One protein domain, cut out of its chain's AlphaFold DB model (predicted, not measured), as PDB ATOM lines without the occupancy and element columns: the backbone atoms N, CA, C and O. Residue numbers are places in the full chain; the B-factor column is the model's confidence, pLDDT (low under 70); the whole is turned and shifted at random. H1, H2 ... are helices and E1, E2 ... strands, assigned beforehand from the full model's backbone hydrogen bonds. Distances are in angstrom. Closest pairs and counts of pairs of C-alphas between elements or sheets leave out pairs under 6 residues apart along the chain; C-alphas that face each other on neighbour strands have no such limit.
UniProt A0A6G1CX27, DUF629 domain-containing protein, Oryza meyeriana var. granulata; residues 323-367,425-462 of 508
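What this domain is: This is residues 323 to 367 and 425 to 462 of the 508 residues of the protein "DUF629 domain-containing protein" of Oryza meyeriana var. granulata (UniProt A0A6G1CX27). A small three-stranded sheet stands between the helical hairpin of H2 and H3 at one end and the helix H1 at the other, while H4 reaches away from the sheet and residues 451 to 460 stick out. The printed part has 83 residues, of mixed class, with four named helices and three named strands in the order H1 E1 H2 H3 E2 E3 H4. The sheet runs E1 E3 E2, antiparallel throughout. The whole is compact, with a radius of gyration of the C-alphas of 13.5 A, and spans 37 by 28 by 28 A.

How they stand to each other: H1, residues 323 to 330, is on the sheet of E1, residues 331 to 333, E3, residues 437 to 441, and E2, residues 427 to 431. It stands at the sheet's level, at a height over the sheet of 2.0 A, only just fixed by 6 of the sheet's C-alphas. E1 and E3 are antiparallel at 156 degrees, with N 332 and O 439 within hydrogen-bond range at 2.8 A. H2, residues 334 to 342, and H3, residues 346 to 362, form a helical hairpin and touch, closest at the C-alphas of Tyr 338 and Ala 349, 5.0 A, at a shallow tilt of 27 degrees, opposite ways. Each only grazes the sheet. E2 and E3 form a hairpin, with N 428 and O 440 at 2.8 A. H4, residues 444 to 453, is only just not on the sheet, with 4 pairs of C-alphas within 10 A. Every O i to N i+4 pair is within hydrogen-bond range in H1, H2 and H3, and 5 of 6 are in H4.

Where its parts are: H1 begins at C-alpha 323 (128.850, 178.206, 122.165). H3 is 24.1 A long, E2 and E3 13.4 A each. H4, 12.5 A long, ends at C-alpha 453 (109.920, 173.497, 107.318).

The domain as a whole: Residues 368 to 424 are not printed, and C-alphas 367 and 425 are 13.5 A apart across the cut. The links that are printed whole are tight. Confidence is under 70 in 32 residues, among them 450 to 462.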
ATOM      1  N   ARG A 323     128.580 177.435 123.394       87.38
ATOM      2  CA  ARG A 323     128.850 178.206 122.165       87.38
ATOM      3  C   ARG A 323     129.651 177.412 121.133       87.38
ATOM      4  O   ARG A 323     129.303 177.449 119.965       87.38
ATOM      5  N   GLU A 324     130.648 176.648 121.575       87.38
ATOM      6  CA  GLU A 324     131.440 175.781 120.690       87.38
ATOM      7  C   GLU A 324     130.559 174.737 119.987       87.38
ATOM      8  O   GLU A 324     130.622 174.590 118.774       87.38
ATOM      9  N   GLN A 325     129.660 174.072 120.722       87.75
ATOM     10  CA  GLN A 325     128.723 173.104 120.138       87.75
ATOM     11  C   GLN A 325     127.741 173.756 119.157       87.75
ATOM     12  O   GLN A 325     127.382 173.158 118.146       87.75
ATOM     13  N   GLN A 326     127.288 174.973 119.460       87.56
ATOM     14  CA  GLN A 326     126.404 175.732 118.580       87.56
ATOM     15  C   GLN A 326     127.108 176.115 117.273       87.56
ATOM     16  O   GLN A 326     126.532 175.941 116.201       87.56
ATOM     17  N   GLU A 327     128.351 176.593 117.356       83.88
ATOM     18  CA  GLU A 327     129.183 176.920 116.195       83.88
ATOM     19  C   GLU A 327     129.480 175.675 115.347       83.88
ATOM     20  O   GLU A 327     129.347 175.728 114.124       83.88
ATOM     21  N   ASP A 328     129.778 174.536 115.978       84.69
ATOM     22  CA  ASP A 328     129.995 173.257 115.292       84.69
ATOM     23  C   ASP A 328     128.746 172.767 114.534       84.69
ATOM     24  O   ASP A 328     128.867 172.156 113.475       84.69
ATOM     25  N   ILE A 329     127.538 173.026 115.049       84.88
ATOM     26  CA  ILE A 329     126.276 172.652 114.383       84.88
ATOM     27  C   ILE A 329     125.942 173.610 113.234       84.88
ATOM     28  O   ILE A 329     125.432 173.180 112.199       84.88
ATOM     29  N   LEU A 330     126.189 174.909 113.418       83.94
ATOM     30  CA  LEU A 330     125.866 175.933 112.422       83.94
ATOM     31  C   LEU A 330     126.894 176.016 111.294       83.94
ATOM     32  O   LEU A 330     126.618 176.660 110.282       83.94
ATOM     33  N   SER A 331     128.061 175.393 111.446       84.31
ATOM     34  CA  SER A 331     129.137 175.466 110.467       84.31
ATOM     35  C   SER A 331     129.445 174.113 109.834       84.31
ATOM     36  O   SER A 331     129.454 173.064 110.470       84.31
ATOM     37  N   VAL A 332     129.733 174.134 108.536       84.88
ATOM     38  CA  VAL A 332     130.235 172.970 107.810       84.88
ATOM     39  C   VAL A 332     131.462 173.354 107.002       84.88
ATOM     40  O   VAL A 332     131.471 174.328 106.248       84.88
ATOM     41  N   ARG A 333     132.532 172.571 107.149       85.88
ATOM     42  CA  ARG A 333     133.757 172.757 106.364       85.88
ATOM     43  C   ARG A 333     133.506 172.371 104.915       85.88
ATOM     44  O   ARG A 333     133.025 171.269 104.643       85.88
ATOM     45  N   VAL A 334     133.918 173.233 103.987       83.75
ATOM     46  CA  VAL A 334     133.738 173.012 102.543       83.75
ATOM     47  C   VAL A 334     134.383 171.700 102.102       83.75
ATOM     48  O   VAL A 334     133.760 170.915 101.394       83.75
ATOM     49  N   ASN A 335     135.593 171.403 102.587       84.19
ATOM     50  CA  ASN A 335     136.302 170.164 102.252       84.19
ATOM     51  C   ASN A 335     135.568 168.913 102.760       84.19
ATOM     52  O   ASN A 335     135.520 167.899 102.067       84.19
ATOM     53  N   THR A 336     134.978 168.983 103.957       85.25
ATOM     54  CA  THR A 336     134.193 167.879 104.528       85.25
ATOM     55  C   THR A 336     132.918 167.647 103.722       85.25
ATOM     56  O   THR A 336     132.596 166.504 103.405       85.25
ATOM     57  N   LEU A 337     132.230 168.727 103.339       84.31
ATOM     58  CA  LEU A 337     131.043 168.670 102.487       84.31
ATOM     59  C   LEU A 337     131.382 168.093 101.101       84.31
ATOM     60  O   LEU A 337     130.690 167.203 100.613       84.31
ATOM     61  N   TYR A 338     132.485 168.544 100.503       84.88
ATOM     62  CA  TYR A 338     132.981 168.060  99.216       84.88
ATOM     63  C   TYR A 338     133.289 166.559  99.238       84.88
ATOM     64  O   TYR A 338     132.778 165.826  98.395       84.88
ATOM     65  N   GLU A 339     134.079 166.074 100.203       85.69
ATOM     66  CA  GLU A 339     134.423 164.646 100.283       85.69
ATOM     67  C   GLU A 339     133.191 163.769 100.563       85.69
ATOM     68  O   GLU A 339     133.094 162.669 100.018       85.69
ATOM     69  N   HIS A 340     132.214 164.263 101.336       84.25
ATOM     70  CA  HIS A 340     130.945 163.562 101.542       84.25
ATOM     71  C   HIS A 340     130.182 163.374 100.224       84.25
ATOM     72  O   HIS A 340     129.826 162.251  99.865       84.25
ATOM     73  N   PHE A 341     129.974 164.457  99.469       80.12
ATOM     74  CA  PHE A 341     129.226 164.388  98.213       80.12
ATOM     75  C   PHE A 341     130.001 163.716  97.085       80.12
ATOM     76  O   PHE A 341     129.391 163.050  96.262       80.12
ATOM     77  N   LYS A 342     131.331 163.774  97.079       84.38
ATOM     78  CA  LYS A 342     132.172 163.047  96.118       84.38
ATOM     79  C   LYS A 342     131.953 161.531  96.175       84.38
ATOM     80  O   LYS A 342     132.067 160.868  95.148       84.38
ATOM     81  N   GLY A 343     131.624 160.992  97.354       77.50
ATOM     82  CA  GLY A 343     131.278 159.580  97.538       77.50
ATOM     83  C   GLY A 343     129.847 159.207  97.126       77.50
ATOM     84  O   GLY A 343     129.576 158.026  96.924       77.50
ATOM     85  N   ILE A 344     128.944 160.186  96.999       79.44
ATOM     86  CA  ILE A 344     127.524 159.981  96.669       79.44
ATOM     87  C   ILE A 344     127.267 160.306  95.193       79.44
ATOM     88  O   ILE A 344     126.760 159.468  94.452       79.44
ATOM     89  N   ASP A 345     127.630 161.519  94.778       76.38
ATOM     90  CA  ASP A 345     127.469 162.054  93.432       76.38
ATOM     91  C   ASP A 345     128.583 163.086  93.128       76.38
ATOM     92  O   ASP A 345     128.560 164.216  93.635       76.38
ATOM     93  N   PRO A 346     129.552 162.738  92.258       78.31
ATOM     94  CA  PRO A 346     130.624 163.645  91.852       78.31
ATOM     95  C   PRO A 346     130.143 164.977  91.250       78.31
ATOM     96  O   PRO A 346     130.868 165.971  91.311       78.31
ATOM     97  N   SER A 347     128.935 165.036  90.678       72.25
ATOM     98  CA  SER A 347     128.378 166.270  90.111       72.25
ATOM     99  C   SER A 347     127.977 167.290  91.188       72.25
ATOM    100  O   SER A 347     128.183 168.495  91.011       72.25
ATOM    101  N   LEU A 348     127.501 166.817  92.346       72.56
ATOM    102  CA  LEU A 348     127.208 167.656  93.512       72.56
ATOM    103  C   LEU A 348     128.496 168.179  94.148       72.56
ATOM    104  O   LEU A 348     128.579 169.351  94.513       72.56
ATOM    105  N   ALA A 349     129.534 167.340  94.199       77.25
ATOM    106  CA  ALA A 349     130.856 167.740  94.675       77.25
ATOM    107  C   ALA A 349     131.454 168.873  93.818       77.25
ATOM    108  O   ALA A 349     131.935 169.872  94.354       77.25
ATOM    109  N   ASN A 350     131.349 168.771  92.488       75.38
ATOM    110  CA  ASN A 350     131.763 169.845  91.581       75.38
ATOM    111  C   ASN A 350     130.944 171.125  91.790       75.38
ATOM    112  O   ASN A 350     131.509 172.213  91.793       75.38
ATOM    113  N   SER A 351     129.638 171.002  92.045       73.06
ATOM    114  CA  SER A 351     128.771 172.157  92.311       73.06
ATOM    115  C   SER A 351     129.173 172.914  93.586       73.06
ATOM    116  O   SER A 351     129.110 174.142  93.617       73.06
ATOM    117  N   ILE A 352     129.647 172.206  94.620       77.75
ATOM    118  CA  ILE A 352     130.182 172.815  95.850       77.75
ATOM    119  C   ILE A 352     131.464 173.608  95.560       77.75
ATOM    120  O   ILE A 352     131.609 174.735  96.036       77.75
ATOM    121  N   LEU A 353     132.380 173.051  94.758       77.56
ATOM    122  CA  LEU A 353     133.603 173.751  94.346       77.56
ATOM    123  C   LEU A 353     133.293 174.968  93.469       77.56
ATOM    124  O   LEU A 353     133.891 176.028  93.649       77.56
ATOM    125  N   ASP A 354     132.346 174.840  92.543       73.06
ATOM    126  CA  ASP A 354     131.902 175.945  91.697       73.06
ATOM    127  C   ASP A 354     131.314 177.077  92.541       73.06
ATOM    128  O   ASP A 354     131.649 178.241  92.318       73.06
ATOM    129  N   ALA A 355     130.504 176.749  93.553       72.12
ATOM    130  CA  ALA A 355     129.972 177.721  94.501       72.12
ATOM    131  C   ALA A 355     131.090 178.411  95.300       72.12
ATOM    132  O   ALA A 355     131.142 179.639  95.359       72.12
ATOM    133  N   GLN A 356     132.044 177.646  95.836       75.94
ATOM    134  CA  GLN A 356     133.218 178.166  96.548       75.94
ATOM    135  C   GLN A 356     134.041 179.128  95.673       75.94
ATOM    136  O   GLN A 356     134.396 180.230  96.099       75.94
ATOM    137  N   LEU A 357     134.333 178.740  94.430       74.19
ATOM    138  CA  LEU A 357     135.049 179.577  93.467       74.19
ATOM    139  C   LEU A 357     134.252 180.827  93.094       74.19
ATOM    140  O   LEU A 357     134.839 181.897  92.913       74.19
ATOM    141  N   PHE A 358     132.932 180.702  92.975       69.25
ATOM    142  CA  PHE A 358     132.048 181.814  92.667       69.25
ATOM    143  C   PHE A 358     132.075 182.867  93.777       69.25
ATOM    144  O   PHE A 358     132.359 184.029  93.492       69.25
ATOM    145  N   ILE A 359     131.917 182.465  95.039       70.50
ATOM    146  CA  ILE A 359     131.968 183.374  96.198       70.50
ATOM    147  C   ILE A 359     133.328 184.051  96.300       70.50
ATOM    148  O   ILE A 359     133.403 185.257  96.511       70.50
ATOM    149  N   LYS A 360     134.421 183.306  96.102       72.50
ATOM    150  CA  LYS A 360     135.773 183.883  96.124       72.50
ATOM    151  C   LYS A 360     135.970 184.963  95.069       72.50
ATOM    152  O   LYS A 360     136.703 185.917  95.303       72.50
ATOM    153  N   ARG A 361     135.348 184.799  93.900       69.25
ATOM    154  CA  ARG A 361     135.442 185.766  92.801       69.25
ATOM    155  C   ARG A 361     134.492 186.948  92.969       69.25
ATOM    156  O   ARG A 361     134.834 188.031  92.518       69.25
ATOM    157  N   GLN A 362     133.312 186.725  93.545       64.62
ATOM    158  CA  GLN A 362     132.180 187.656  93.449       64.62
ATOM    159  C   GLN A 362     131.704 188.208  94.798       64.62
ATOM    160  O   GLN A 362     130.884 189.120  94.824       64.62
ATOM    161  N   SER A 363     132.173 187.649  95.917       65.19
ATOM    162  CA  SER A 363     131.752 187.980  97.289       65.19
ATOM    163  C   SER A 363     130.236 187.894  97.541       65.19
ATOM    164  O   SER A 363     129.751 188.428  98.533       65.19
ATOM    165  N   ARG A 364     129.491 187.218  96.656       61.75
ATOM    166  CA  ARG A 364     128.034 187.020  96.695       61.75
ATOM    167  C   ARG A 364     127.665 185.645  96.140       61.75
ATOM    168  O   ARG A 364     128.452 185.027  95.422       61.75
ATOM    169  N   TRP A 365     126.458 185.198  96.470       63.59
ATOM    170  CA  TRP A 365     125.898 183.900  96.075       63.59
ATOM    171  C   TRP A 365     124.814 184.009  95.004       63.59
ATOM    172  O   TRP A 365     124.572 183.063  94.258       63.59
ATOM    173  N   ASP A 366     124.176 185.167  94.924       63.06
ATOM    174  CA  ASP A 366     123.052 185.460  94.058       63.06
ATOM    175  C   ASP A 366     123.507 186.092  92.737       63.06
ATOM    176  O   ASP A 366     124.412 186.926  92.674       63.06
ATOM    177  N   PHE A 367     122.878 185.662  91.646       64.25
ATOM    178  CA  PHE A 367     123.057 186.247  90.325       64.25
ATOM    179  C   PHE A 367     121.788 186.072  89.495       64.25
ATOM    180  O   PHE A 367     121.084 185.071  89.590       64.25
ATOM    181  N   ASP A 425     120.589 185.437 102.641       53.53
ATOM    182  CA  ASP A 425     121.250 186.154 103.752       53.53
ATOM    183  C   ASP A 425     121.571 185.212 104.940       53.53
ATOM    184  O   ASP A 425     122.178 185.616 105.927       53.53
ATOM    185  N   VAL A 426     121.142 183.952 104.830       58.91
ATOM    186  CA  VAL A 426     121.173 182.872 105.816       58.91
ATOM    187  C   VAL A 426     122.537 182.180 105.933       58.91
ATOM    188  O   VAL A 426     122.886 181.694 107.009       58.91
ATOM    189  N   ILE A 427     123.305 182.082 104.840       67.00
ATOM    190  CA  ILE A 427     124.572 181.333 104.810       67.00
ATOM    191  C   ILE A 427     125.726 182.300 104.560       67.00
ATOM    192  O   ILE A 427     125.891 182.857 103.476       67.00
ATOM    193  N   SER A 428     126.569 182.455 105.571       69.94
ATOM    194  CA  SER A 428     127.821 183.201 105.495       69.94
ATOM    195  C   SER A 428     128.990 182.289 105.118       69.94
ATOM    196  O   SER A 428     128.973 181.080 105.356       69.94
ATOM    197  N   PHE A 429     130.014 182.872 104.498       70.44
ATOM    198  CA  PHE A 429     131.249 182.183 104.139       70.44
ATOM    199  C   PHE A 429     132.404 182.792 104.928       70.44
ATOM    200  O   PHE A 429     132.683 183.985 104.793       70.44
ATOM    201  N   SER A 430     133.070 181.985 105.752       69.25
ATOM    202  CA  SER A 430     134.204 182.418 106.574       69.25
ATOM    203  C   SER A 430     135.429 181.540 106.337       69.25
ATOM    204  O   SER A 430     135.309 180.347 106.065       69.25
ATOM    205  N   GLY A 431     136.618 182.135 106.443       62.56
ATOM    206  CA  GLY A 431     137.891 181.415 106.459       62.56
ATOM    207  C   GLY A 431     138.545 181.549 107.828       62.56
ATOM    208  O   GLY A 431     138.644 182.660 108.349       62.56
ATOM    209  N   ASP A 432     138.975 180.433 108.413       60.22
ATOM    210  CA  ASP A 432     139.740 180.453 109.661       60.22
ATOM    211  C   ASP A 432     141.202 180.906 109.434       60.22
ATOM    212  O   ASP A 432     141.686 181.043 108.304       60.22
ATOM    213  N   SER A 433     141.949 181.115 110.523       50.81
ATOM    214  CA  SER A 433     143.376 181.483 110.495       50.81
ATOM    215  C   SER A 433     144.294 180.428 109.853       50.81
ATOM    216  O   SER A 433     145.475 180.695 109.634       50.81
ATOM    217  N   HIS A 434     143.769 179.240 109.550       55.06
ATOM    218  CA  HIS A 434     144.438 178.127 108.881       55.06
ATOM    219  C   HIS A 434     143.946 177.916 107.434       55.06
ATOM    220  O   HIS A 434     144.267 176.889 106.836       55.06
ATOM    221  N   GLN A 435     143.218 178.883 106.853       57.09
ATOM    222  CA  GLN A 435     142.604 178.808 105.518       57.09
ATOM    223  C   GLN A 435     141.584 177.668 105.346       57.09
ATOM    224  O   GLN A 435     141.310 177.238 104.224       57.09
ATOM    225  N   GLN A 436     140.997 177.168 106.433       64.38
ATOM    226  CA  GLN A 436     139.860 176.260 106.347       64.38
ATOM    227  C   GLN A 436     138.592 177.071 106.119       64.38
ATOM    228  O   GLN A 436     138.216 177.930 106.911       64.38
ATOM    229  N   GLU A 437     137.956 176.794 104.989       79.12
ATOM    230  CA  GLU A 437     136.761 177.494 104.543       79.12
ATOM    231  C   GLU A 437     135.517 176.782 105.066       79.12
ATOM    232  O   GLU A 437     135.387 175.554 104.953       79.12
ATOM    233  N   THR A 438     134.605 177.558 105.644       79.81
ATOM    234  CA  THR A 438     133.371 177.074 106.259       79.81
ATOM    235  C   THR A 438     132.163 177.825 105.715       79.81
ATOM    236  O   THR A 438     132.176 179.048 105.570       79.81
ATOM    237  N   PHE A 439     131.100 177.072 105.439       79.25
ATOM    238  CA  PHE A 439     129.759 177.625 105.300       79.25
ATOM    239  C   PHE A 439     129.120 177.667 106.679       79.25
ATOM    240  O   PHE A 439     129.108 176.651 107.368       79.25
ATOM    241  N   CYS A 440     128.613 178.829 107.075       76.38
ATOM    242  CA  CYS A 440     128.073 179.065 108.406       76.38
ATOM    243  C   CYS A 440     126.661 179.634 108.301       76.38
ATOM    244  O   CYS A 440     126.464 180.700 107.714       76.38
ATOM    245  N   PHE A 441     125.690 178.955 108.902       77.25
ATOM    246  CA  PHE A 441     124.348 179.496 109.081       77.25
ATOM    247  C   PHE A 441     124.366 180.628 110.110       77.25
ATOM    248  O   PHE A 441     124.989 180.508 111.165       77.25
ATOM    249  N   THR A 442     123.679 181.729 109.810       73.62
ATOM    250  CA  THR A 442     123.612 182.901 110.694       73.62
ATOM    251  C   THR A 442     122.821 182.628 111.964       73.62
ATOM    252  O   THR A 442     123.211 183.078 113.042       73.62
ATOM    253  N   GLN A 443     121.714 181.891 111.854       78.25
ATOM    254  CA  GLN A 443     120.887 181.479 112.979       78.25
ATOM    255  C   GLN A 443     120.383 180.048 112.782       78.25
ATOM    256  O   GLN A 443     120.153 179.585 111.666       78.25
ATOM    257  N   ILE A 444     120.139 179.356 113.895       81.62
ATOM    258  CA  ILE A 444     119.579 177.998 113.885       81.62
ATOM    259  C   ILE A 444     118.164 177.951 113.287       81.62
ATOM    260  O   ILE A 444     117.773 176.951 112.689       81.62
ATOM    261  N   HIS A 445     117.405 179.043 113.422       78.38
ATOM    262  CA  HIS A 445     116.089 179.183 112.800       78.38
ATOM    263  C   HIS A 445     116.185 179.099 111.284       78.38
ATOM    264  O   HIS A 445     115.406 178.376 110.672       78.38
ATOM    265  N   ASP A 446     117.194 179.742 110.705       72.50
ATOM    266  CA  ASP A 446     117.381 179.753 109.266       72.50
ATOM    267  C   ASP A 446     117.726 178.348 108.736       72.50
ATOM    268  O   ASP A 446     117.231 177.934 107.689       72.50
ATOM    269  N   LEU A 447     118.520 177.579 109.496       77.25
ATOM    270  CA  LEU A 447     118.817 176.177 109.190       77.25
ATOM    271  C   LEU A 447     117.538 175.325 109.187       77.25
ATOM    272  O   LEU A 447     117.296 174.578 108.240       77.25
ATOM    273  N   PHE A 448     116.694 175.443 110.214       77.56
ATOM    274  CA  PHE A 448     115.465 174.649 110.299       77.56
ATOM    275  C   PHE A 448     114.373 175.095 109.322       77.56
ATOM    276  O   PHE A 448     113.666 174.243 108.783       77.56
ATOM    277  N   ASP A 449     114.236 176.391 109.051       71.62
ATOM    278  CA  ASP A 449     113.274 176.894 108.071       71.62
ATOM    279  C   ASP A 449     113.606 176.353 106.673       71.62
ATOM    280  O   ASP A 449     112.723 175.828 105.991       71.62
ATOM    281  N   GLN A 450     114.887 176.377 106.290       68.06
ATOM    282  CA  GLN A 450     115.356 175.912 104.981       68.06
ATOM    283  C   GLN A 450     115.395 174.384 104.858       68.06
ATOM    284  O   GLN A 450     115.028 173.833 103.823       68.06
ATOM    285  N   MET A 451     115.847 173.673 105.895       69.38
ATOM    286  CA  MET A 451     116.049 172.222 105.807       69.38
ATOM    287  C   MET A 451     114.822 171.410 106.219       69.38
ATOM    288  O   MET A 451     114.655 170.298 105.716       69.38
ATOM    289  N   VAL A 452     113.985 171.939 107.125       69.94
ATOM    290  CA  VAL A 452     112.931 171.156 107.789       69.94
ATOM    291  C   VAL A 452     111.510 171.634 107.488       69.94
ATOM    292  O   VAL A 452     110.612 170.829 107.239       69.94
ATOM    293  N   LEU A 453     111.271 172.946 107.501       66.88
ATOM    294  CA  LEU A 453     109.920 173.497 107.318       66.88
ATOM    295  C   LEU A 453     109.581 173.801 105.857       66.88
ATOM    296  O   LEU A 453     108.417 173.686 105.468       66.88
ATOM    297  N   CYS A 454     110.588 174.103 105.044       61.09
ATOM    298  CA  CYS A 454     110.483 174.231 103.598       61.09
ATOM    299  C   CYS A 454     111.477 173.295 102.899       61.09
ATOM    300  O   CYS A 454     112.334 173.784 102.165       61.09
ATOM    301  N   PRO A 455     111.373 171.956 103.047       50.91
ATOM    302  CA  PRO A 455     112.139 171.075 102.187       50.91
ATOM    303  C   PRO A 455     111.635 171.355 100.775       50.91
ATOM    304  O   PRO A 455     110.511 170.976 100.446       50.91
ATOM    305  N   SER A 456     112.410 172.083  99.970       43.69
ATOM    306  CA  SER A 456     112.122 172.340  98.559       43.69
ATOM    307  C   SER A 456     111.698 171.013  97.944       43.69
ATOM    308  O   SER A 456     112.484 170.063  97.917       43.69
ATOM    309  N   GLY A 457     110.397 170.895  97.666       41.16
ATOM    310  CA  GLY A 457     109.687 169.630  97.807       41.16
ATOM    311  C   GLY A 457     110.204 168.580  96.858       41.16
ATOM    312  O   GLY A 457     109.732 168.569  95.739       41.16
ATOM    313  N   ALA A 458     111.139 167.728  97.298       37.16
ATOM    314  CA  ALA A 458     111.731 166.641  96.516       37.16
ATOM    315  C   ALA A 458     111.781 166.945  95.007       37.16
ATOM    316  O   ALA A 458     111.397 166.113  94.187       37.16
ATOM    317  N   THR A 459     112.193 168.159  94.634       40.44
ATOM    318  CA  THR A 459     112.575 168.429  93.259       40.44
ATOM    319  C   THR A 459     113.767 167.520  93.047       40.44
ATOM    320  O   THR A 459     114.691 167.547  93.867       40.44
ATOM    321  N   GLU A 460     113.725 166.669  92.018       42.97
ATOM    322  CA  GLU A 460     114.941 166.030  91.515       42.97
ATOM    323  C   GLU A 460     116.036 167.092  91.556       42.97
ATOM    324  O   GLU A 460     115.818 168.213  91.086       42.97
ATOM    325  N   ILE A 461     117.145 166.795  92.233       48.16
ATOM    326  CA  ILE A 461     118.276 167.715  92.280       48.16
ATOM    327  C   ILE A 461     118.800 167.748  90.849       48.16
ATOM    328  O   ILE A 461     119.568 166.886  90.431       48.16
ATOM    329  N   LEU A 462     118.264 168.677  90.060       46.12
ATOM    330  CA  LEU A 462     118.620 168.830  88.666       46.12
ATOM    331  C   LEU A 462     120.068 169.323  88.640       46.12
ATOM    332  O   LEU A 462     120.396 170.266  89.366       46.12
TER     333      LEU A 462